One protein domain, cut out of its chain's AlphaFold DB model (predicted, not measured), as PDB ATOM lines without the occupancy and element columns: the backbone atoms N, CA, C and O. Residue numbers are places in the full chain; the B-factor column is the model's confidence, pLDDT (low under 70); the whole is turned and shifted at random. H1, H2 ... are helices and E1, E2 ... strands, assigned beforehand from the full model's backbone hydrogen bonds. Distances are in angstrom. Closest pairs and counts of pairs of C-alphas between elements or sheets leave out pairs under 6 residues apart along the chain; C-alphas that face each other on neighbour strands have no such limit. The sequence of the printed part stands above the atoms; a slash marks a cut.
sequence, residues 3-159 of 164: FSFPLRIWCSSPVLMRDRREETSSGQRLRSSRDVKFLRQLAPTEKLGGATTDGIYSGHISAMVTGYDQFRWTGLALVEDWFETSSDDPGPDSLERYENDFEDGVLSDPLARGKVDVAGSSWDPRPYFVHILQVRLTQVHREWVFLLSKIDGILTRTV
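Overview. This is residues 3 to 159 of the 164 residues of an uncharacterized protein of Colletotrichum salicis (UniProt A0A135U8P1). A long, narrow, twisted sheet, built around the long strand E3, has one very long helix, H3, running along it over one face. The loop of residues 14 to 32 reaches far out, while the short helix H2 lies away from the sheet, between two long links. The printed part has 157 residues, with four named strands and three named helices; along the chain come first E1 and E2, then H1, then E3 and E4, and last H2 and H3; the class is mixed, helices and strands, and the sheet is branched, with E1, E2 and E4 each an antiparallel neighbour of E3. The whole is loose, with a radius of gyration of the C-alphas of 18.8 A and spans of 58 by 40 by 31 A.

Arrangement. E1, residues 3 to 13, is the antiparallel neighbour of E3, residues 53 to 67, at 152 degrees, with N 5 and O 61 within hydrogen-bond range at 2.8 A. E2, residues 33 to 35, is antiparallel to E3 at 158 degrees, with N 34 and O 56 at 2.8 A. E4, residues 73 to 79, forms a hairpin with E3, antiparallel at 170 degrees, with N 64 and O 76 at 2.8 A. E1 lies on one side of E3; E2, beside residues 55 to 57, and E4, beside residues 61 to 67, lie on the other side. H1, residues 37 to 41, only grazes the sheet. H3, residues 125 to 159, is on the sheet at a height of 9.6 A over the sheet. It runs along the strands, at 11 degrees to E3 on the local plane. It lies over E1 and E3, and only just over E4, on which 3 of its C-alphas fall. The closest C-alphas of E1 and H3, those of Ile 9 and Glu 143, are 5.9 A apart. H3 only just touches H1, with 3 pairs of C-alphas within 8 A, through residues 151 to 154 alone; the closest C-alphas, of Leu 39 and Ile 154, are 6.8 A apart. H2, residues 95 to 103, is not on the sheet and is apart from H1 and H3. In H1, H2 and H3 every O i to N i+4 pair is within hydrogen-bond range.

Along the chain. E1 begins at C-alpha 3, (35.372, -36.254, -12.375), and is 29.9 A long. E2 and H1 measure 6.7 A and 6.9 A. E3 spans 44.0 A, E4 19.8 A and H2 12.3 A. H3 spans 50.6 A from C-alpha 125, (48.871, -40.432, -10.688), to C-alpha 159, (16.961, -1.408, -5.972).

Size, cuts and confidence. The two C-alphas farthest apart, those of Thr 45 and Asp 69, are 59.6 A apart. The printed part has no cut. The links E1 to E2, H1 to E3, E4 to H2 and H2 to H3 are long. The mean pLDDT of the printed part is 86.4; residues 43 to 51 and 118 to 122 are under 70.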
ATOM      1  N   PHE A   3      36.395 -37.193 -12.817       96.81
ATOM      2  CA  PHE A   3      35.372 -36.254 -12.375       96.81
ATOM      3  C   PHE A   3      34.719 -35.575 -13.576       96.81
ATOM      4  O   PHE A   3      35.260 -35.558 -14.682       96.81
ATOM      5  N   SER A   4      33.549 -34.994 -13.326       96.94
ATOM      6  CA  SER A   4      32.699 -34.387 -14.337       96.94
ATOM      7  C   SER A   4      31.841 -33.309 -13.669       96.94
ATOM      8  O   SER A   4      31.102 -33.612 -12.731       96.94
ATOM      9  N   PHE A   5      31.963 -32.053 -14.105       95.94
ATOM     10  CA  PHE A   5      31.274 -30.907 -13.510       95.94
ATOM     11  C   PHE A   5      30.577 -30.042 -14.563       95.94
ATOM     12  O   PHE A   5      31.199 -29.673 -15.564       95.94
ATOM     13  N   PRO A   6      29.317 -29.638 -14.316       94.38
ATOM     14  CA  PRO A   6      28.679 -28.616 -15.125       94.38
ATOM     15  C   PRO A   6      29.334 -27.256 -14.868       94.38
ATOM     16  O   PRO A   6      29.684 -26.912 -13.735       94.38
ATOM     17  N   LEU A   7      29.424 -26.453 -15.922       92.44
ATOM     18  CA  LEU A   7      29.983 -25.111 -15.887       92.44
ATOM     19  C   LEU A   7      28.948 -24.095 -16.385       92.44
ATOM     20  O   LEU A   7      28.140 -24.372 -17.283       92.44
ATOM     21  N   ARG A   8      28.940 -22.915 -15.763       93.69
ATOM     22  CA  ARG A   8      28.144 -21.761 -16.185       93.69
ATOM     23  C   ARG A   8      29.053 -20.554 -16.229       93.69
ATOM     24  O   ARG A   8      29.617 -20.200 -15.202       93.69
ATOM     25  N   ILE A   9      29.177 -19.954 -17.406       92.25
ATOM     26  CA  ILE A   9      30.087 -18.830 -17.625       92.25
ATOM     27  C   ILE A   9      29.293 -17.651 -18.151       92.25
ATOM     28  O   ILE A   9      28.429 -17.800 -19.016       92.25
ATOM     29  N   TRP A  10      29.586 -16.477 -17.602       92.38
ATOM     30  CA  TRP A  10      29.113 -15.210 -18.130       92.38
ATOM     31  C   TRP A  10      30.141 -14.666 -19.121       92.38
ATOM     32  O   TRP A  10      31.253 -14.331 -18.717       92.38
ATOM     33  N   CYS A  11      29.756 -14.495 -20.386       88.56
ATOM     34  CA  CYS A  11      30.601 -13.841 -21.389       88.56
ATOM     35  C   CYS A  11      29.882 -12.648 -22.017       88.56
ATOM     36  O   CYS A  11      28.679 -12.696 -22.291       88.56
ATOM     37  N   SER A  12      30.652 -11.601 -22.304       86.62
ATOM     38  CA  SER A  12      30.214 -10.430 -23.061       86.62
ATOM     39  C   SER A  12      30.816 -10.500 -24.463       86.62
ATOM     40  O   SER A  12      32.030 -10.570 -24.609       86.62
ATOM     41  N   SER A  13      29.981 -10.482 -25.497       84.81
ATOM     42  CA  SER A  13      30.401 -10.619 -26.905       84.81
ATOM     43  C   SER A  13      29.538  -9.729 -27.800       84.81
ATOM     44  O   SER A  13      28.422  -9.408 -27.404       84.81
ATOM     45  N   PRO A  14      29.967  -9.309 -29.002       85.12
ATOM     46  CA  PRO A  14      29.108  -8.513 -29.888       85.12
ATOM     47  C   PRO A  14      27.771  -9.212 -30.199       85.12
ATOM     48  O   PRO A  14      26.703  -8.596 -30.163       85.12
ATOM     49  N   VAL A  15      27.811 -10.529 -30.415       86.56
ATOM     50  CA  VAL A  15      26.647 -11.366 -30.736       86.56
ATOM     51  C   VAL A  15      26.607 -12.563 -29.794       86.56
ATOM     52  O   VAL A  15      27.620 -13.229 -29.619       86.56
ATOM     53  N   LEU A  16      25.424 -12.875 -29.246       89.56
ATOM     54  CA  LEU A  16      25.227 -14.082 -28.439       89.56
ATOM     55  C   LEU A  16      25.603 -15.326 -29.248       89.56
ATOM     56  O   LEU A  16      24.941 -15.646 -30.243       89.56
ATOM     57  N   MET A  17      26.607 -16.062 -28.784       90.06
ATOM     58  CA  MET A  17      26.982 -17.308 -29.427       90.06
ATOM     59  C   MET A  17      25.918 -18.383 -29.170       90.06
ATOM     60  O   MET A  17      25.279 -18.447 -28.115       90.06
ATOM     61  N   ARG A  18      25.668 -19.227 -30.167       90.69
ATOM     62  CA  ARG A  18      24.706 -20.329 -30.085       90.69
ATOM     63  C   ARG A  18      25.368 -21.580 -30.630       90.69
ATOM     64  O   ARG A  18      25.989 -21.511 -31.689       90.69
ATOM     65  N   ASP A  19      25.212 -22.700 -29.926       89.00
ATOM     66  CA  ASP A  19      25.690 -23.980 -30.443       89.00
ATOM     67  C   ASP A  19      24.988 -24.261 -31.779       89.00
ATOM     68  O   ASP A  19      23.768 -24.117 -31.907       89.00
ATOM     69  N   ARG A  20      25.789 -24.585 -32.792       87.44
ATOM     70  CA  ARG A  20      25.314 -24.884 -34.146       87.44
ATOM     71  C   ARG A  20      24.803 -26.317 -34.268       87.44
ATOM     72  O   ARG A  20      24.163 -26.645 -35.257       87.44
ATOM     73  N   ARG A  21      25.129 -27.175 -33.300       88.56
ATOM     74  CA  ARG A  21      24.759 -28.587 -33.296       88.56
ATOM     75  C   ARG A  21      23.397 -28.749 -32.642       88.56
ATOM     76  O   ARG A  21      23.170 -28.282 -31.523       88.56
ATOM     77  N   GLU A  22      22.522 -29.445 -33.345       91.38
ATOM     78  CA  GLU A  22      21.150 -29.709 -32.934       91.38
ATOM     79  C   GLU A  22      20.950 -31.218 -32.793       91.38
ATOM     80  O   GLU A  22      21.480 -32.015 -33.571       91.38
ATOM     81  N   GLU A  23      20.211 -31.613 -31.763       87.81
ATOM     82  CA  GLU A  23      19.789 -32.990 -31.574       87.81
ATOM     83  C   GLU A  23      18.795 -33.360 -32.681       87.81
ATOM     84  O   GLU A  23      17.776 -32.698 -32.867       87.81
ATOM     85  N   THR A  24      19.067 -34.440 -33.413       86.12
ATOM     86  CA  THR A  24      18.265 -34.840 -34.580       86.12
ATOM     87  C   THR A  24      16.805 -35.152 -34.233       86.12
ATOM     88  O   THR A  24      15.926 -34.988 -35.073       86.12
ATOM     89  N   SER A  25      16.536 -35.607 -33.008       89.81
ATOM     90  CA  SER A  25      15.201 -35.993 -32.534       89.81
ATOM     91  C   SER A  25      14.344 -34.799 -32.098       89.81
ATOM     92  O   SER A  25      13.148 -34.773 -32.380       89.81
ATOM     93  N   SER A  26      14.931 -33.822 -31.398       88.38
ATOM     94  CA  SER A  26      14.201 -32.717 -30.760       88.38
ATOM     95  C   SER A  26      14.390 -31.370 -31.463       88.38
ATOM     96  O   SER A  26      13.635 -30.433 -31.199       88.38
ATOM     97  N   GLY A  27      15.407 -31.245 -32.323       85.50
ATOM     98  CA  GLY A  27      15.850 -29.973 -32.898       85.50
ATOM     99  C   GLY A  27      16.429 -29.004 -31.860       85.50
ATOM    100  O   GLY A  27      16.690 -27.843 -32.173       85.50
ATOM    101  N   GLN A  28      16.609 -29.436 -30.605       87.12
ATOM    102  CA  GLN A  28      17.197 -28.594 -29.571       87.12
ATOM    103  C   GLN A  28      18.713 -28.549 -29.720       87.12
ATOM    104  O   GLN A  28      19.365 -29.528 -30.075       87.12
ATOM    105  N   ARG A  29      19.293 -27.392 -29.408       87.38
ATOM    106  CA  ARG A  29      20.747 -27.233 -29.381       87.38
ATOM    107  C   ARG A  29      21.359 -28.075 -28.269       87.38
ATOM    108  O   ARG A  29      20.844 -28.081 -27.154       87.38
ATOM    109  N   LEU A  30      22.503 -28.696 -28.557       87.38
ATOM    110  CA  LEU A  30      23.211 -29.546 -27.589       87.38
ATOM    111  C   LEU A  30      23.721 -28.770 -26.364       87.38
ATOM    112  O   LEU A  30      23.764 -29.311 -25.262       87.38
ATOM    113  N   ARG A  31      24.095 -27.497 -26.543       89.88
ATOM    114  CA  ARG A  31      24.409 -26.570 -25.447       89.88
ATOM    115  C   ARG A  31      23.449 -25.389 -25.446       89.88
ATOM    116  O   ARG A  31      23.042 -24.881 -26.493       89.88
ATOM    117  N   SER A  32      23.137 -24.906 -24.246       91.75
ATOM    118  CA  SER A  32      22.325 -23.708 -24.062       91.75
ATOM    119  C   SER A  32      23.187 -22.463 -23.864       91.75
ATOM    120  O   SER A  32      24.158 -22.461 -23.107       91.75
ATOM    121  N   SER A  33      22.779 -21.384 -24.523       94.38
ATOM    122  CA  SER A  33      23.173 -20.016 -24.201       94.38
ATOM    123  C   SER A  33      21.929 -19.218 -23.839       94.38
ATOM    124  O   SER A  33      20.856 -19.406 -24.421       94.38
ATOM    125  N   ARG A  34      22.055 -18.340 -22.846       93.81
ATOM    126  CA  ARG A  34      20.958 -17.501 -22.366       93.81
ATOM    127  C   ARG A  34      21.351 -16.040 -22.466       93.81
ATOM    128  O   ARG A  34      22.264 -15.612 -21.774       93.81
ATOM    129  N   ASP A  35      20.636 -15.293 -23.304       92.50
ATOM    130  CA  ASP A  35      20.741 -13.834 -23.356       92.50
ATOM    131  C   ASP A  35      20.289 -13.246 -22.013       92.50
ATOM    132  O   ASP A  35      19.206 -13.572 -21.510       92.50
ATOM    133  N   VAL A  36      21.135 -12.402 -21.429       91.12
ATOM    134  CA  VAL A  36      20.864 -11.709 -20.167       91.12
ATOM    135  C   VAL A  36      20.964 -10.188 -20.297       91.12
ATOM    136  O   VAL A  36      21.051  -9.488 -19.292       91.12
ATOM    137  N   LYS A  37      20.853  -9.642 -21.517       86.31
ATOM    138  CA  LYS A  37      20.783  -8.190 -21.774       86.31
ATOM    139  C   LYS A  37      19.702  -7.487 -20.964       86.31
ATOM    140  O   LYS A  37      19.883  -6.326 -20.600       86.31
ATOM    141  N   PHE A  38      18.596  -8.173 -20.668       85.50
ATOM    142  CA  PHE A  38      17.523  -7.616 -19.842       85.50
ATOM    143  C   PHE A  38      18.032  -7.172 -18.463       85.50
ATOM    144  O   PHE A  38      17.515  -6.208 -17.916       85.50
ATOM    145  N   LEU A  39      19.083  -7.806 -17.924       83.56
ATOM    146  CA  LEU A  39      19.680  -7.405 -16.652       83.56
ATOM    147  C   LEU A  39      20.304  -6.002 -16.728       83.56
ATOM    148  O   LEU A  39      20.172  -5.238 -15.780       83.56
ATOM    149  N   ARG A  40      20.894  -5.603 -17.864       75.31
ATOM    150  CA  ARG A  40      21.390  -4.225 -18.047       75.31
ATOM    151  C   ARG A  40      20.261  -3.201 -18.098       75.31
ATOM    152  O   ARG A  40      20.409  -2.093 -17.600       75.31
ATOM    153  N   GLN A  41      19.118  -3.569 -18.676       76.62
ATOM    154  CA  GLN A  41      17.954  -2.679 -18.761       76.62
ATOM    155  C   GLN A  41      17.369  -2.348 -17.381       76.62
ATOM    156  O   GLN A  41      16.718  -1.319 -17.231       76.62
ATOM    157  N   LEU A  42      17.624  -3.194 -16.379       77.75
ATOM    158  CA  LEU A  42      17.223  -2.952 -14.995       77.75
ATOM    159  C   LEU A  42      18.106  -1.915 -14.278       77.75
ATOM    160  O   LEU A  42      17.738  -1.491 -13.188       77.75
ATOM    161  N   ALA A  43      19.254  -1.526 -14.841       68.94
ATOM    162  CA  ALA A  43      20.164  -0.533 -14.266       68.94
ATOM    163  C   ALA A  43      20.615   0.468 -15.357       68.94
ATOM    164  O   ALA A  43      21.725   0.344 -15.887       68.94
ATOM    165  N   PRO A  44      19.765   1.444 -15.744       60.00
ATOM    166  CA  PRO A  44      19.936   2.276 -16.942       60.00
ATOM    167  C   PRO A  44      21.142   3.225 -16.922       60.00
ATOM    168  O   PRO A  44      21.394   3.914 -17.911       60.00
ATOM    169  N   THR A  45      21.886   3.305 -15.816       58.16
ATOM    170  CA  THR A  45      23.021   4.226 -15.666       58.16
ATOM    171  C   THR A  45      24.233   3.866 -16.525       58.16
ATOM    172  O   THR A  45      25.095   4.719 -16.754       58.16
ATOM    173  N   GLU A  46      24.310   2.647 -17.062       55.31
ATOM    174  CA  GLU A  46      25.366   2.273 -17.998       55.31
ATOM    175  C   GLU A  46      25.072   2.819 -19.408       55.31
ATOM    176  O   GLU A  46      24.591   2.121 -20.300       55.31
ATOM    177  N   LYS A  47      25.452   4.085 -19.647       53.00
ATOM    178  CA  LYS A  47      25.866   4.531 -20.989       53.00
ATOM    179  C   LYS A  47      27.124   3.746 -21.376       53.00
ATOM    180  O   LYS A  47      28.235   4.254 -21.253       53.00
ATOM    181  N   LEU A  48      26.965   2.488 -21.776       53.81
ATOM    182  CA  LEU A  48      28.090   1.637 -22.137       53.81
ATOM    183  C   LEU A  48      28.352   1.711 -23.638       53.81
ATOM    184  O   LEU A  48      27.488   1.411 -24.461       53.81
ATOM    185  N   GLY A  49      29.566   2.143 -23.981       47.91
ATOM    186  CA  GLY A  49      30.089   2.090 -25.336       47.91
ATOM    187  C   GLY A  49      30.065   0.659 -25.878       47.91
ATOM    188  O   GLY A  49      30.487  -0.280 -25.209       47.91
ATOM    189  N   GLY A  50      29.576   0.522 -27.110       55.94
ATOM    190  CA  GLY A  50      29.576  -0.720 -27.879       55.94
ATOM    191  C   GLY A  50      28.371  -1.632 -27.623       55.94
ATOM    192  O   GLY A  50      28.022  -1.945 -26.487       55.94
ATOM    193  N   ALA A  51      27.760  -2.109 -28.710       65.94
ATOM    194  CA  ALA A  51      26.642  -3.053 -28.720       65.94
ATOM    195  C   ALA A  51      27.074  -4.469 -28.278       65.94
ATOM    196  O   ALA A  51      27.085  -5.403 -29.075       65.94
ATOM    197  N   THR A  52      27.468  -4.634 -27.013       79.38
ATOM    198  CA  THR A  52      27.827  -5.941 -26.447       79.38
ATOM    199  C   THR A  52      26.598  -6.663 -25.891       79.38
ATOM    200  O   THR A  52      25.702  -6.078 -25.281       79.38
ATOM    201  N   THR A  53      26.555  -7.964 -26.134       84.62
ATOM    202  CA  THR A  53      25.577  -8.936 -25.663       84.62
ATOM    203  C   THR A  53      26.169  -9.738 -24.516       84.62
ATOM    204  O   THR A  53      27.166 -10.433 -24.704       84.62
ATOM    205  N   ASP A  54      25.527  -9.677 -23.352       89.06
ATOM    206  CA  ASP A  54      25.839 -10.576 -22.246       89.06
ATOM    207  C   ASP A  54      25.067 -11.885 -22.397       89.06
ATOM    208  O   ASP A  54      23.847 -11.891 -22.605       89.06
ATOM    209  N   GLY A  55      25.791 -12.993 -22.272       92.12
ATOM    210  CA  GLY A  55      25.242 -14.336 -22.303       92.12
ATOM    211  C   GLY A  55      25.739 -15.175 -21.135       92.12
ATOM    212  O   GLY A  55      26.901 -15.077 -20.746       92.12
ATOM    213  N   ILE A  56      24.861 -16.027 -20.606       94.56
ATOM    214  CA  ILE A  56      25.249 -17.133 -19.727       94.56
ATOM    215  C   ILE A  56      25.287 -18.409 -20.563       94.56
ATOM    216  O   ILE A  56      24.271 -18.809 -21.139       94.56
ATOM    217  N   TYR A  57      26.449 -19.046 -20.615       94.12
ATOM    218  CA  TYR A  57      26.715 -20.229 -21.421       94.12
ATOM    219  C   TYR A  57      26.795 -21.468 -20.543       94.12
ATOM    220  O   TYR A  57      27.411 -21.460 -19.474       94.12
ATOM    221  N   SER A  58      26.155 -22.541 -20.998       93.88
ATOM    222  CA  SER A  58      26.320 -23.865 -20.416       93.88
ATOM    223  C   SER A  58      27.534 -24.543 -21.033       93.88
ATOM    224  O   SER A  58      27.612 -24.689 -22.254       93.88
ATOM    225  N   GLY A  59      28.447 -24.976 -20.174       92.50
ATOM    226  CA  GLY A  59      29.589 -25.797 -20.545       92.50
ATOM    227  C   GLY A  59      29.763 -26.963 -19.585       92.50
ATOM    228  O   GLY A  59      28.973 -27.150 -18.647       92.50
ATOM    229  N   HIS A  60      30.828 -27.718 -19.806       94.31
ATOM    230  CA  HIS A  60      31.171 -28.883 -19.011       94.31
ATOM    231  C   HIS A  60      32.688 -29.043 -18.893       94.31
ATOM    232  O   HIS A  60      33.431 -28.705 -19.814       94.31
ATOM    233  N   ILE A  61      33.142 -29.567 -17.755       95.44
ATOM    234  CA  ILE A  61      34.535 -29.965 -17.537       95.44
ATOM    235  C   ILE A  61      34.553 -31.410 -17.065       95.44
ATOM    236  O   ILE A  61      33.945 -31.733 -16.046       95.44
ATOM    237  N   SER A  62      35.297 -32.257 -17.761       96.31
ATOM    238  CA  SER A  62      35.557 -33.632 -17.341       96.31
ATOM    239  C   SER A  62      37.048 -33.902 -17.377       96.31
ATOM    240  O   SER A  62      37.729 -33.458 -18.296       96.31
ATOM    241  N   ALA A  63      37.571 -34.647 -16.410       95.56
ATOM    242  CA  ALA A  63      38.940 -35.137 -16.493       95.56
ATOM    243  C   ALA A  63      39.062 -36.541 -15.915       95.56
ATOM    244  O   ALA A  63      38.328 -36.928 -15.004       95.56
ATOM    245  N   MET A  64      40.021 -37.289 -16.446       95.56
ATOM    246  CA  MET A  64      40.307 -38.661 -16.073       95.56
ATOM    247  C   MET A  64      41.814 -38.871 -15.998       95.56
ATOM    248  O   MET A  64      42.554 -38.459 -16.881       95.56
ATOM    249  N   VAL A  65      42.258 -39.566 -14.957       94.38
ATOM    250  CA  VAL A  65      43.603 -40.141 -14.868       94.38
ATOM    251  C   VAL A  65      43.452 -41.656 -14.804       94.38
ATOM    252  O   VAL A  65      42.778 -42.183 -13.908       94.38
ATOM    253  N   THR A  66      44.049 -42.354 -15.764       95.06
ATOM    254  CA  THR A  66      43.935 -43.808 -15.949       95.06
ATOM    255  C   THR A  66      45.290 -44.423 -16.263       95.06
ATOM    256  O   THR A  66      46.148 -43.748 -16.809       95.06
ATOM    257  N   GLY A  67      45.527 -45.682 -15.915       93.31
ATOM    258  CA  GLY A  67      46.836 -46.299 -16.106       93.31
ATOM    259  C   GLY A  67      46.926 -47.691 -15.515       93.31
ATOM    260  O   GLY A  67      46.059 -48.102 -14.743       93.31
ATOM    261  N   TYR A  68      47.982 -48.404 -15.892       90.88
ATOM    262  CA  TYR A  68      48.266 -49.736 -15.367       90.88
ATOM    263  C   TYR A  68      48.926 -49.659 -13.986       90.88
ATOM    264  O   TYR A  68      48.566 -50.405 -13.076       90.88
ATOM    265  N   ASP A  69      49.871 -48.731 -13.820       89.88
ATOM    266  CA  ASP A  69      50.636 -48.546 -12.590       89.88
ATOM    267  C   ASP A  69      51.019 -47.067 -12.376       89.88
ATOM    268  O   ASP A  69      50.602 -46.177 -13.119       89.88
ATOM    269  N   GLN A  70      51.796 -46.796 -11.325       87.38
ATOM    270  CA  GLN A  70      52.226 -45.445 -10.946       87.38
ATOM    271  C   GLN A  70      53.211 -44.789 -11.928       87.38
ATOM    272  O   GLN A  70      53.369 -43.576 -11.908       87.38
ATOM    273  N   PHE A  71      53.835 -45.572 -12.808       88.75
ATOM    274  CA  PHE A  71      54.788 -45.106 -13.815       88.75
ATOM    275  C   PHE A  71      54.182 -45.055 -15.224       88.75
ATOM    276  O   PHE A  71      54.737 -44.411 -16.111       88.75
ATOM    277  N   ARG A  72      53.061 -45.753 -15.451       90.94
ATOM    278  CA  ARG A  72      52.396 -45.896 -16.753       90.94
ATOM    279  C   ARG A  72      50.930 -45.516 -16.647       90.94
ATOM    280  O   ARG A  72      50.056 -46.363 -16.430       90.94
ATOM    281  N   TRP A  73      50.673 -44.233 -16.839       93.44
ATOM    282  CA  TRP A  73      49.341 -43.654 -16.776       93.44
ATOM    283  C   TRP A  73      49.181 -42.514 -17.790       93.44
ATOM    284  O   TRP A  73      50.138 -42.050 -18.405       93.44
ATOM    285  N   THR A  74      47.938 -42.104 -18.003       92.56
ATOM    286  CA  THR A  74      47.505 -41.078 -18.946       92.56
ATOM    287  C   THR A  74      46.467 -40.196 -18.266       92.56
ATOM    288  O   THR A  74      45.518 -40.694 -17.652       92.56
ATOM    289  N   GLY A  75      46.663 -38.885 -18.370       92.00
ATOM    290  CA  GLY A  75      45.672 -37.875 -18.020       92.00
ATOM    291  C   GLY A  75      44.927 -37.406 -19.267       92.00
ATOM    292  O   GLY A  75      45.537 -37.183 -20.307       92.00
ATOM    293  N   LEU A  76      43.615 -37.239 -19.156       93.81
ATOM    294  CA  LEU A  76      42.753 -36.641 -20.168       93.81
ATOM    295  C   LEU A  76      41.901 -35.560 -19.504       93.81
ATOM    296  O   LEU A  76      41.320 -35.810 -18.449       93.81
ATOM    297  N   ALA A  77      41.773 -34.396 -20.135       92.19
ATOM    298  CA  ALA A  77      40.764 -33.402 -19.789       92.19
ATOM    299  C   ALA A  77      39.958 -33.011 -21.027       92.19
ATOM    300  O   ALA A  77      40.495 -32.859 -22.119       92.19
ATOM    301  N   LEU A  78      38.656 -32.860 -20.827       93.12
ATOM    302  CA  LEU A  78      37.679 -32.385 -21.789       93.12
ATOM    303  C   LEU A  78      37.079 -31.119 -21.181       93.12
ATOM    304  O   LEU A  78      36.259 -31.192 -20.261       93.12
ATOM    305  N   VAL A  79      37.554 -29.969 -21.644       91.69
ATOM    306  CA  VAL A  79      37.123 -28.650 -21.176       91.69
ATOM    307  C   VAL A  79      36.378 -27.993 -22.320       91.69
ATOM    308  O   VAL A  79      36.916 -27.867 -23.413       91.69
ATOM    309  N   GLU A  80      35.118 -27.634 -22.096       90.25
ATOM    310  CA  GLU A  80      34.339 -26.952 -23.120       90.25
ATOM    311  C   GLU A  80      34.578 -25.440 -23.088       90.25
ATOM    312  O   GLU A  80      34.255 -24.775 -22.105       90.25
ATOM    313  N   ASP A  81      35.048 -24.915 -24.214       87.19
ATOM    314  CA  ASP A  81      35.353 -23.505 -24.476       87.19
ATOM    315  C   ASP A  81      34.574 -22.970 -25.694       87.19
ATOM    316  O   ASP A  81      34.857 -21.901 -26.213       87.19
ATOM    317  N   TRP A  82      33.551 -23.699 -26.160       87.56
ATOM    318  CA  TRP A  82      32.847 -23.423 -27.422       87.56
ATOM    319  C   TRP A  82      32.240 -22.020 -27.543       87.56
ATOM    320  O   TRP A  82      31.845 -21.649 -28.641       87.56
ATOM    321  N   PHE A  83      32.073 -21.310 -26.425       85.88
ATOM    322  CA  PHE A  83      31.537 -19.951 -26.325       85.88
ATOM    323  C   PHE A  83      32.632 -18.871 -26.323       85.88
ATOM    324  O   PHE A  83      32.306 -17.683 -26.400       85.88
ATOM    325  N   GLU A  84      33.906 -19.255 -26.208       79.38
ATOM    326  CA  GLU A  84      35.032 -18.340 -26.332       79.38
ATOM    327  C   GLU A  84      35.143 -17.866 -27.784       79.38
ATOM    328  O   GLU A  84      34.909 -18.599 -28.746       79.38
ATOM    329  N   THR A  85      35.425 -16.577 -27.944       71.50
ATOM    330  CA  THR A  85      35.670 -15.965 -29.253       71.50
ATOM    331  C   THR A  85      37.148 -15.621 -29.306       71.50
ATOM    332  O   THR A  85      37.683 -15.217 -28.278       71.50
ATOM    333  N   SER A  86      37.782 -15.750 -30.473       70.25
ATOM    334  CA  SER A  86      39.177 -15.340 -30.676       70.25
ATOM    335  C   SER A  86      39.400 -13.935 -30.111       70.25
ATOM    336  O   SER A  86      38.692 -12.996 -30.503       70.25
ATOM    337  N   SER A  87      40.342 -13.809 -29.183       70.75
ATOM    338  CA  SER A  87      40.664 -12.568 -28.488       70.75
ATOM    339  C   SER A  87      42.170 -12.386 -28.426       70.75
ATOM    340  O   SER A  87      42.902 -13.355 -28.289       70.75
ATOM    341  N   ASP A  88      42.617 -11.128 -28.435       74.88
ATOM    342  CA  ASP A  88      44.041 -10.789 -28.291       74.88
ATOM    343  C   ASP A  88      44.634 -11.269 -26.947       74.88
ATOM    344  O   ASP A  88      45.848 -11.368 -26.799       74.88
ATOM    345  N   ASP A  89      43.775 -11.562 -25.963       79.62
ATOM    346  CA  ASP A  89      44.122 -12.195 -24.689       79.62
ATOM    347  C   ASP A  89      43.317 -13.500 -24.534       79.62
ATOM    348  O   ASP A  89      42.171 -13.463 -24.065       79.62
ATOM    349  N   PRO A  90      43.831 -14.636 -25.036       83.75
ATOM    350  CA  PRO A  90      43.127 -15.909 -25.000       83.75
ATOM    351  C   PRO A  90      43.011 -16.469 -23.575       83.75
ATOM    352  O   PRO A  90      43.915 -16.340 -22.744       83.75
ATOM    353  N   GLY A  91      41.892 -17.143 -23.295       84.38
ATOM    354  CA  GLY A  91      41.647 -17.778 -22.004       84.38
ATOM    355  C   GLY A  91      42.680 -18.869 -21.669       84.38
ATOM    356  O   GLY A  91      43.239 -19.502 -22.557       84.38
ATOM    357  N   PRO A  92      42.912 -19.173 -20.381       85.81
ATOM    358  CA  PRO A  92      43.916 -20.159 -19.952       85.81
ATOM    359  C   PRO A  92      43.576 -21.617 -20.304       85.81
ATOM    360  O   PRO A  92      44.375 -22.506 -20.023       85.81
ATOM    361  N   ASP A  93      42.372 -21.874 -20.815       88.25
ATOM    362  CA  ASP A  93      41.943 -23.181 -21.321       88.25
ATOM    363  C   ASP A  93      41.849 -23.209 -22.855       88.25
ATOM    364  O   ASP A  93      41.518 -24.254 -23.410       88.25
ATOM    365  N   SER A  94      42.129 -22.091 -23.535       87.50
ATOM    366  CA  SER A  94      42.001 -22.021 -24.985       87.50
ATOM    367  C   SER A  94      43.182 -22.700 -25.678       87.50
ATOM    368  O   SER A  94      44.320 -22.699 -25.191       87.50
ATOM    369  N   LEU A  95      42.909 -23.258 -26.858       85.56
ATOM    370  CA  LEU A  95      43.944 -23.856 -27.698       85.56
ATOM    371  C   LEU A  95      44.991 -22.820 -28.127       85.56
ATOM    372  O   LEU A  95      46.181 -23.102 -28.069       85.56
ATOM    373  N   GLU A  96      44.547 -21.612 -28.478       88.06
ATOM    374  CA  GLU A  96      45.415 -20.506 -28.895       88.06
ATOM    375  C   GLU A  96      46.431 -20.142 -27.805       88.06
ATOM    376  O   GLU A  96      47.611 -19.953 -28.089       88.06
ATOM    377  N   ARG A  97      46.004 -20.111 -26.533       86.88
ATOM    378  CA  ARG A  97      46.920 -19.858 -25.417       86.88
ATOM    379  C   ARG A  97      47.990 -20.941 -25.316       86.88
ATOM    380  O   ARG A  97      49.158 -20.620 -25.126       86.88
ATOM    381  N   TYR A  98      47.579 -22.203 -25.424       85.88
ATOM    382  CA  TYR A  98      48.491 -23.340 -25.341       85.88
ATOM    383  C   TYR A  98      49.495 -23.360 -26.501       85.88
ATOM    384  O   TYR A  98      50.674 -23.618 -26.272       85.88
ATOM    385  N   GLU A  99      49.045 -23.073 -27.724       88.25
ATOM    386  CA  GLU A  99      49.912 -22.985 -28.905       88.25
ATOM    387  C   GLU A  99      50.939 -21.855 -28.754       88.25
ATOM    388  O   GLU A  99      52.130 -22.107 -28.930       88.25
ATOM    389  N   ASN A 100      50.513 -20.666 -28.312       88.56
ATOM    390  CA  ASN A 100      51.416 -19.540 -28.056       88.56
ATOM    391  C   ASN A 100      52.449 -19.860 -26.963       88.56
ATOM    392  O   ASN A 100      53.645 -19.666 -27.166       88.56
ATOM    393  N   ASP A 101      52.009 -20.403 -25.818       87.00
ATOM    394  CA  ASP A 101      52.919 -20.786 -24.729       87.00
ATOM    395  C   ASP A 101      53.931 -21.853 -25.212       87.00
ATOM    396  O   ASP A 101      55.111 -21.801 -24.857       87.00
ATOM    397  N   PHE A 102      53.500 -22.793 -26.063       86.69
ATOM    398  CA  PHE A 102      54.373 -23.810 -26.653       86.69
ATOM    399  C   PHE A 102      55.406 -23.214 -27.623       86.69
ATOM    400  O   PHE A 102      56.577 -23.599 -27.567       86.69
ATOM    401  N   GLU A 103      55.005 -22.271 -28.483       90.06
ATOM    402  CA  GLU A 103      55.909 -21.551 -29.393       90.06
ATOM    403  C   GLU A 103      56.956 -20.720 -28.636       90.06
ATOM    404  O   GLU A 103      58.125 -20.690 -29.031       90.06
ATOM    405  N   ASP A 104      56.571 -20.144 -27.495       88.94
ATOM    406  CA  ASP A 104      57.460 -19.409 -26.588       88.94
ATOM    407  C   ASP A 104      58.375 -20.327 -25.744       88.94
ATOM    408  O   ASP A 104      59.200 -19.857 -24.953       88.94
ATOM    409  N   GLY A 105      58.266 -21.651 -25.909       86.88
ATOM    410  CA  GLY A 105      59.086 -22.644 -25.210       86.88
ATOM    411  C   GLY A 105      58.632 -22.944 -23.778       86.88
ATOM    412  O   GLY A 105      59.397 -23.525 -23.002       86.88
ATOM    413  N   VAL A 106      57.403 -22.571 -23.414       83.81
ATOM    414  CA  VAL A 106      56.805 -22.823 -22.099       83.81
ATOM    415  C   VAL A 106      55.912 -24.066 -22.165       83.81
ATOM    416  O   VAL A 106      54.785 -24.034 -22.655       83.81
ATOM    417  N   LEU A 107      56.392 -25.187 -21.617       82.38
ATOM    418  CA  LEU A 107      55.606 -26.421 -21.532       82.38
ATOM    419  C   LEU A 107      54.778 -26.464 -20.241       82.38
ATOM    420  O   LEU A 107      55.181 -27.035 -19.225       82.38
ATOM    421  N   SER A 108      53.600 -25.858 -20.303       82.75
ATOM    422  CA  SER A 108      52.658 -25.805 -19.186       82.75
ATOM    423  C   SER A 108      51.713 -27.011 -19.188       82.75
ATOM    424  O   SER A 108      51.302 -27.469 -20.252       82.75
ATOM    425  N   ASP A 109      51.314 -27.516 -18.014       86.81
ATOM    426  CA  ASP A 109      50.336 -28.612 -17.944       86.81
ATOM    427  C   ASP A 109      48.915 -28.117 -18.309       86.81
ATOM    428  O   ASP A 109      48.313 -27.353 -17.533       86.81
ATOM    429  N   PRO A 110      48.323 -28.574 -19.432       85.69
ATOM    430  CA  PRO A 110      46.983 -28.158 -19.833       85.69
ATOM    431  C   PRO A 110      45.898 -28.657 -18.866       85.69
ATOM    432  O   PRO A 110      44.909 -27.961 -18.622       85.69
ATOM    433  N   LEU A 111      46.069 -29.815 -18.215       89.94
ATOM    434  CA  LEU A 111      45.094 -30.319 -17.239       89.94
ATOM    435  C   LEU A 111      45.065 -29.433 -15.985       89.94
ATOM    436  O   LEU A 111      44.001 -29.264 -15.376       89.94
ATOM    437  N   ALA A 112      46.196 -28.802 -15.657       89.38
ATOM    438  CA  ALA A 112      46.352 -27.870 -14.545       89.38
ATOM    439  C   ALA A 112      46.171 -26.386 -14.928       89.38
ATOM    440  O   ALA A 112      46.471 -25.515 -14.105       89.38
ATOM    441  N   ARG A 113      45.652 -26.065 -16.128       90.06
ATOM    442  CA  ARG A 113      45.481 -24.673 -16.617       90.06
ATOM    443  C   ARG A 113      46.787 -23.872 -16.595       90.06
ATOM    444  O   ARG A 113      46.802 -22.724 -16.147       90.06
ATOM    445  N   GLY A 114      47.889 -24.537 -16.923       83.56
ATOM    446  CA  GLY A 114      49.237 -23.984 -16.899       83.56
ATOM    447  C   GLY A 114      49.750 -23.514 -15.535       83.56
ATOM    448  O   GLY A 114      50.714 -22.764 -15.454       83.56
ATOM    449  N   LYS A 115      49.129 -23.957 -14.435       81.12
ATOM    450  CA  LYS A 115      49.574 -23.623 -13.069       81.12
ATOM    451  C   LYS A 115      50.722 -24.493 -12.563       81.12
ATOM    452  O   LYS A 115      51.176 -24.287 -11.439       81.12
ATOM    453  N   VAL A 116      51.138 -25.484 -13.347       75.44
ATOM    454  CA  VAL A 116      52.187 -26.434 -12.986       75.44
ATOM    455  C   VAL A 116      53.159 -26.561 -14.146       75.44
ATOM    456  O   VAL A 116      52.745 -26.778 -15.287       75.44
ATOM    457  N   ASP A 117      54.442 -26.436 -13.819       70.31
ATOM    458  CA  ASP A 117      55.543 -26.729 -14.727       70.31
ATOM    459  C   ASP A 117      55.706 -28.249 -14.865       70.31
ATOM    460  O   ASP A 117      55.905 -28.975 -13.877       70.31
ATOM    461  N   VAL A 118      55.612 -28.724 -16.107       69.38
ATOM    462  CA  VAL A 118      55.725 -30.143 -16.448       69.38
ATOM    463  C   VAL A 118      57.129 -30.681 -16.200       69.38
ATOM    464  O   VAL A 118      57.270 -31.837 -15.791       69.38
ATOM    465  N   ALA A 119      58.154 -29.848 -16.384       65.06
ATOM    466  CA  ALA A 119      59.551 -30.261 -16.316       65.06
ATOM    467  C   ALA A 119      60.047 -30.510 -14.879       65.06
ATOM    468  O   ALA A 119      60.996 -31.269 -14.680       65.06
ATOM    469  N   GLY A 120      59.413 -29.895 -13.875       62.06
ATOM    470  CA  GLY A 120      59.869 -29.933 -12.479       62.06
ATOM    471  C   GLY A 120      59.224 -30.996 -11.584       62.06
ATOM    472  O   GLY A 120      59.645 -31.159 -10.438       62.06
ATOM    473  N   SER A 121      58.200 -31.708 -12.060       65.19
ATOM    474  CA  SER A 121      57.304 -32.476 -11.184       65.19
ATOM    475  C   SER A 121      57.525 -33.993 -11.292       65.19
ATOM    476  O   SER A 121      57.502 -34.569 -12.374       65.19
ATOM    477  N   SER A 122      57.715 -34.672 -10.153       68.81
ATOM    478  CA  SER A 122      57.579 -36.134 -10.054       68.81
ATOM    479  C   SER A 122      56.089 -36.452  -9.946       68.81
ATOM    480  O   SER A 122      55.423 -36.051  -8.991       68.81
ATOM    481  N   TRP A 123      55.545 -37.131 -10.954       77.81
ATOM    482  CA  TRP A 123      54.102 -37.291 -11.092       77.81
ATOM    483  C   TRP A 123      53.627 -38.685 -10.678       77.81
ATOM    484  O   TRP A 123      53.599 -39.617 -11.482       77.81
ATOM    485  N   ASP A 124      53.174 -38.809  -9.433       88.69
ATOM    486  CA  ASP A 124      52.335 -39.938  -9.035       88.69
ATOM    487  C   ASP A 124      50.881 -39.681  -9.474       88.69
ATOM    488  O   ASP A 124      50.337 -38.601  -9.211       88.69
ATOM    489  N   PRO A 125      50.178 -40.665 -10.068       90.88
ATOM    490  CA  PRO A 125      48.871 -40.432 -10.688       90.88
ATOM    491  C   PRO A 125      47.795 -39.984  -9.693       90.88
ATOM    492  O   PRO A 125      46.892 -39.230 -10.052       90.88
ATOM    493  N   ARG A 126      47.864 -40.441  -8.434       91.00
ATOM    494  CA  ARG A 126      46.889 -40.095  -7.386       91.00
ATOM    495  C   ARG A 126      47.046 -38.648  -6.901       91.00
ATOM    496  O   ARG A 126      46.068 -37.911  -7.021       91.00
ATOM    497  N   PRO A 127      48.222 -38.209  -6.405       90.50
ATOM    498  CA  PRO A 127      48.468 -36.795  -6.126       90.50
ATOM    499  C   PRO A 127      48.182 -35.899  -7.329       90.50
ATOM    500  O   PRO A 127      47.552 -34.855  -7.168       90.50
ATOM    501  N   TYR A 128      48.561 -36.343  -8.532       90.94
ATOM    502  CA  TYR A 128      48.293 -35.596  -9.752       90.94
ATOM    503  C   TYR A 128      46.797 -35.373  -9.985       90.94
ATOM    504  O   TYR A 128      46.351 -34.239 -10.159       90.94
ATOM    505  N   PHE A 129      45.993 -36.437  -9.899       92.62
ATOM    506  CA  PHE A 129      44.542 -36.337 -10.037       92.62
ATOM    507  C   PHE A 129      43.919 -35.392  -9.003       92.62
ATOM    508  O   PHE A 129      43.071 -34.575  -9.357       92.62
ATOM    509  N   VAL A 130      44.339 -35.477  -7.735       93.19
ATOM    510  CA  VAL A 130      43.836 -34.589  -6.672       93.19
ATOM    511  C   VAL A 130      44.182 -33.131  -6.972       93.19
ATOM    512  O   VAL A 130      43.341 -32.251  -6.785       93.19
ATOM    513  N   HIS A 131      45.383 -32.875  -7.491       92.00
ATOM    514  CA  HIS A 131      45.795 -31.538  -7.890       92.00
ATOM    515  C   HIS A 131      44.940 -30.991  -9.042       92.00
ATOM    516  O   HIS A 131      44.390 -29.893  -8.930       92.00
ATOM    517  N   ILE A 132      44.750 -31.771 -10.114       93.62
ATOM    518  CA  ILE A 132      43.876 -31.386 -11.234       93.62
ATOM    519  C   ILE A 132      42.458 -31.110 -10.729       93.62
ATOM    520  O   ILE A 132      41.868 -30.081 -11.057       93.62
ATOM    521  N   LEU A 133      41.920 -31.998  -9.889       95.12
ATOM    522  CA  LEU A 133      40.596 -31.840  -9.298       95.12
ATOM    523  C   LEU A 133      40.490 -30.522  -8.520       95.12
ATOM    524  O   LEU A 133      39.528 -29.781  -8.710       95.12
ATOM    525  N   GLN A 134      41.486 -30.186  -7.697       95.31
ATOM    526  CA  GLN A 134      41.527 -28.916  -6.970       95.31
ATOM    527  C   GLN A 134      41.547 -27.712  -7.923       95.31
ATOM    528  O   GLN A 134      40.795 -26.753  -7.717       95.31
ATOM    529  N   VAL A 135      42.378 -27.745  -8.969       94.38
ATOM    530  CA  VAL A 135      42.463 -26.668  -9.966       94.38
ATOM    531  C   VAL A 135      41.117 -26.459 -10.661       94.38
ATOM    532  O   VAL A 135      40.645 -25.320 -10.744       94.38
ATOM    533  N   ARG A 136      40.481 -27.543 -11.118       94.75
ATOM    534  CA  ARG A 136      39.221 -27.494 -11.872       94.75
ATOM    535  C   ARG A 136      38.018 -27.166 -10.988       94.75
ATOM    536  O   ARG A 136      37.183 -26.361 -11.388       94.75
ATOM    537  N   LEU A 137      37.969 -27.655  -9.748       95.62
ATOM    538  CA  LEU A 137      36.971 -27.207  -8.767       95.62
ATOM    539  C   LEU A 137      37.116 -25.719  -8.445       95.62
ATOM    540  O   LEU A 137      36.118 -25.010  -8.340       95.62
ATOM    541  N   THR A 138      38.351 -25.222  -8.337       95.56
ATOM    542  CA  THR A 138      38.600 -23.791  -8.117       95.56
ATOM    543  C   THR A 138      38.122 -22.955  -9.303       95.56
ATOM    544  O   THR A 138      37.553 -21.886  -9.092       95.56
ATOM    545  N   GLN A 139      38.331 -23.425 -10.538       94.56
ATOM    546  CA  GLN A 139      37.766 -22.804 -11.741       94.56
ATOM    547  C   GLN A 139      36.241 -22.734 -11.641       94.56
ATOM    548  O   GLN A 139      35.694 -21.638 -11.675       94.56
ATOM    549  N   VAL A 140      35.569 -23.874 -11.440       95.12
ATOM    550  CA  VAL A 140      34.102 -23.939 -11.332       95.12
ATOM    551  C   VAL A 140      33.596 -22.968 -10.265       95.12
ATOM    552  O   VAL A 140      32.702 -22.168 -10.525       95.12
ATOM    553  N   HIS A 141      34.208 -22.982  -9.080       96.25
ATOM    554  CA  HIS A 141      33.849 -22.078  -7.993       96.25
ATOM    555  C   HIS A 141      34.001 -20.599  -8.382       96.25
ATOM    556  O   HIS A 141      33.105 -19.803  -8.110       96.25
ATOM    557  N   ARG A 142      35.112 -20.218  -9.026       95.19
ATOM    558  CA  ARG A 142      35.351 -18.832  -9.458       95.19
ATOM    559  C   ARG A 142      34.320 -18.363 -10.478       95.19
ATOM    560  O   ARG A 142      33.811 -17.260 -10.314       95.19
ATOM    561  N   GLU A 143      33.978 -19.197 -11.457       94.50
ATOM    562  CA  GLU A 143      32.950 -18.860 -12.452       94.50
ATOM    563  C   GLU A 143      31.582 -18.639 -11.796       94.50
ATOM    564  O   GLU A 143      30.898 -17.652 -12.075       94.50
ATOM    565  N   TRP A 144      31.212 -19.492 -10.837       95.12
ATOM    566  CA  TRP A 144      29.972 -19.329 -10.076       95.12
ATOM    567  C   TRP A 144      29.955 -18.059  -9.227       95.12
ATOM    568  O   TRP A 144      28.972 -17.316  -9.253       95.12
ATOM    569  N   VAL A 145      31.034 -17.785  -8.491       96.88
ATOM    570  CA  VAL A 145      31.151 -16.562  -7.683       96.88
ATOM    571  C   VAL A 145      31.097 -15.322  -8.569       96.88
ATOM    572  O   VAL A 145      30.396 -14.365  -8.238       96.88
ATOM    573  N   PHE A 146      31.784 -15.340  -9.713       94.06
ATOM    574  CA  PHE A 146      31.762 -14.239 -10.668       94.06
ATOM    575  C   PHE A 146      30.346 -13.982 -11.188       94.06
ATOM    576  O   PHE A 146      29.862 -12.850 -11.109       94.06
ATOM    577  N   LEU A 147      29.646 -15.031 -11.625       93.69
ATOM    578  CA  LEU A 147      28.265 -14.945 -12.096       93.69
ATOM    579  C   LEU A 147      27.335 -14.363 -11.022       93.69
ATOM    580  O   LEU A 147      26.572 -13.438 -11.305       93.69
ATOM    581  N   LEU A 148      27.422 -14.856  -9.783       94.44
ATOM    582  CA  LEU A 148      26.614 -14.345  -8.672       94.44
ATOM    583  C   LEU A 148      26.929 -12.877  -8.376       94.44
ATOM    584  O   LEU A 148      26.004 -12.086  -8.218       94.44
ATOM    585  N   SER A 149      28.210 -12.494  -8.378       94.00
ATOM    586  CA  SER A 149      28.623 -11.103  -8.148       94.00
ATOM    587  C   SER A 149      28.092 -10.145  -9.218       94.00
ATOM    588  O   SER A 149      27.692  -9.024  -8.904       94.00
ATOM    589  N   LYS A 150      28.026 -10.588 -10.482       90.94
ATOM    590  CA  LYS A 150      27.450  -9.809 -11.585       90.94
ATOM    591  C   LYS A 150      25.957  -9.588 -11.381       90.94
ATOM    592  O   LYS A 150      25.494  -8.456 -11.487       90.94
ATOM    593  N   ILE A 151      25.220 -10.647 -11.054       90.75
ATOM    594  CA  ILE A 151      23.776 -10.564 -10.811       90.75
ATOM    595  C   ILE A 151      23.485  -9.682  -9.590       90.75
ATOM    596  O   ILE A 151      22.669  -8.768  -9.686       90.75
ATOM    597  N   ASP A 152      24.173  -9.908  -8.471       92.19
ATOM    598  CA  ASP A 152      23.986  -9.143  -7.234       92.19
ATOM    599  C   ASP A 152      24.315  -7.654  -7.416       92.19
ATOM    600  O   ASP A 152      23.556  -6.776  -6.992       92.19
ATOM    601  N   GLY A 153      25.400  -7.357  -8.140       89.19
ATOM    602  CA  GLY A 153      25.780  -5.992  -8.485       89.19
ATOM    603  C   GLY A 153      24.712  -5.269  -9.309       89.19
ATOM    604  O   GLY A 153      24.444  -4.094  -9.061       89.19
ATOM    605  N   ILE A 154      24.069  -5.966 -10.250       87.94
ATOM    606  CA  ILE A 154      22.964  -5.414 -11.045       87.94
ATOM    607  C   ILE A 154      21.732  -5.186 -10.163       87.94
ATOM    608  O   ILE A 154      21.218  -4.069 -10.116       87.94
ATOM    609  N   LEU A 155      21.301  -6.199  -9.407       88.31
ATOM    610  CA  LEU A 155      20.115  -6.112  -8.546       88.31
ATOM    611  C   LEU A 155      20.239  -4.993  -7.505       88.31
ATOM    612  O   LEU A 155      19.307  -4.213  -7.310       88.31
ATOM    613  N   THR A 156      21.407  -4.872  -6.870       88.75
ATOM    614  CA  THR A 156      21.673  -3.824  -5.878       88.75
ATOM    615  C   THR A 156      21.562  -2.423  -6.484       88.75
ATOM    616  O   THR A 156      21.057  -1.510  -5.826       88.75
ATOM    617  N   ARG A 157      21.997  -2.230  -7.738       84.00
ATOM    618  CA  ARG A 157      21.850  -0.949  -8.452       84.00
ATOM    619  C   ARG A 157      20.385  -0.654  -8.771       84.00
ATOM    620  O   ARG A 157      19.916   0.426  -8.424       84.00
ATOM    621  N   THR A 158      19.651  -1.629  -9.307       83.25
ATOM    622  CA  THR A 158      18.216  -1.494  -9.610       83.25
ATOM    623  C   THR A 158      17.400  -1.102  -8.377       83.25
ATOM    624  O   THR A 158      16.571  -0.194  -8.431       83.25
ATOM    625  N   VAL A 159      17.657  -1.739  -7.227       83.50
ATOM    626  CA  VAL A 159      16.961  -1.408  -5.972       83.50
ATOM    627  C   VAL A 159      17.259   0.028  -5.529       83.50
ATOM    628  O   VAL A 159      16.355   0.708  -5.042       83.50
TER     629      VAL A 159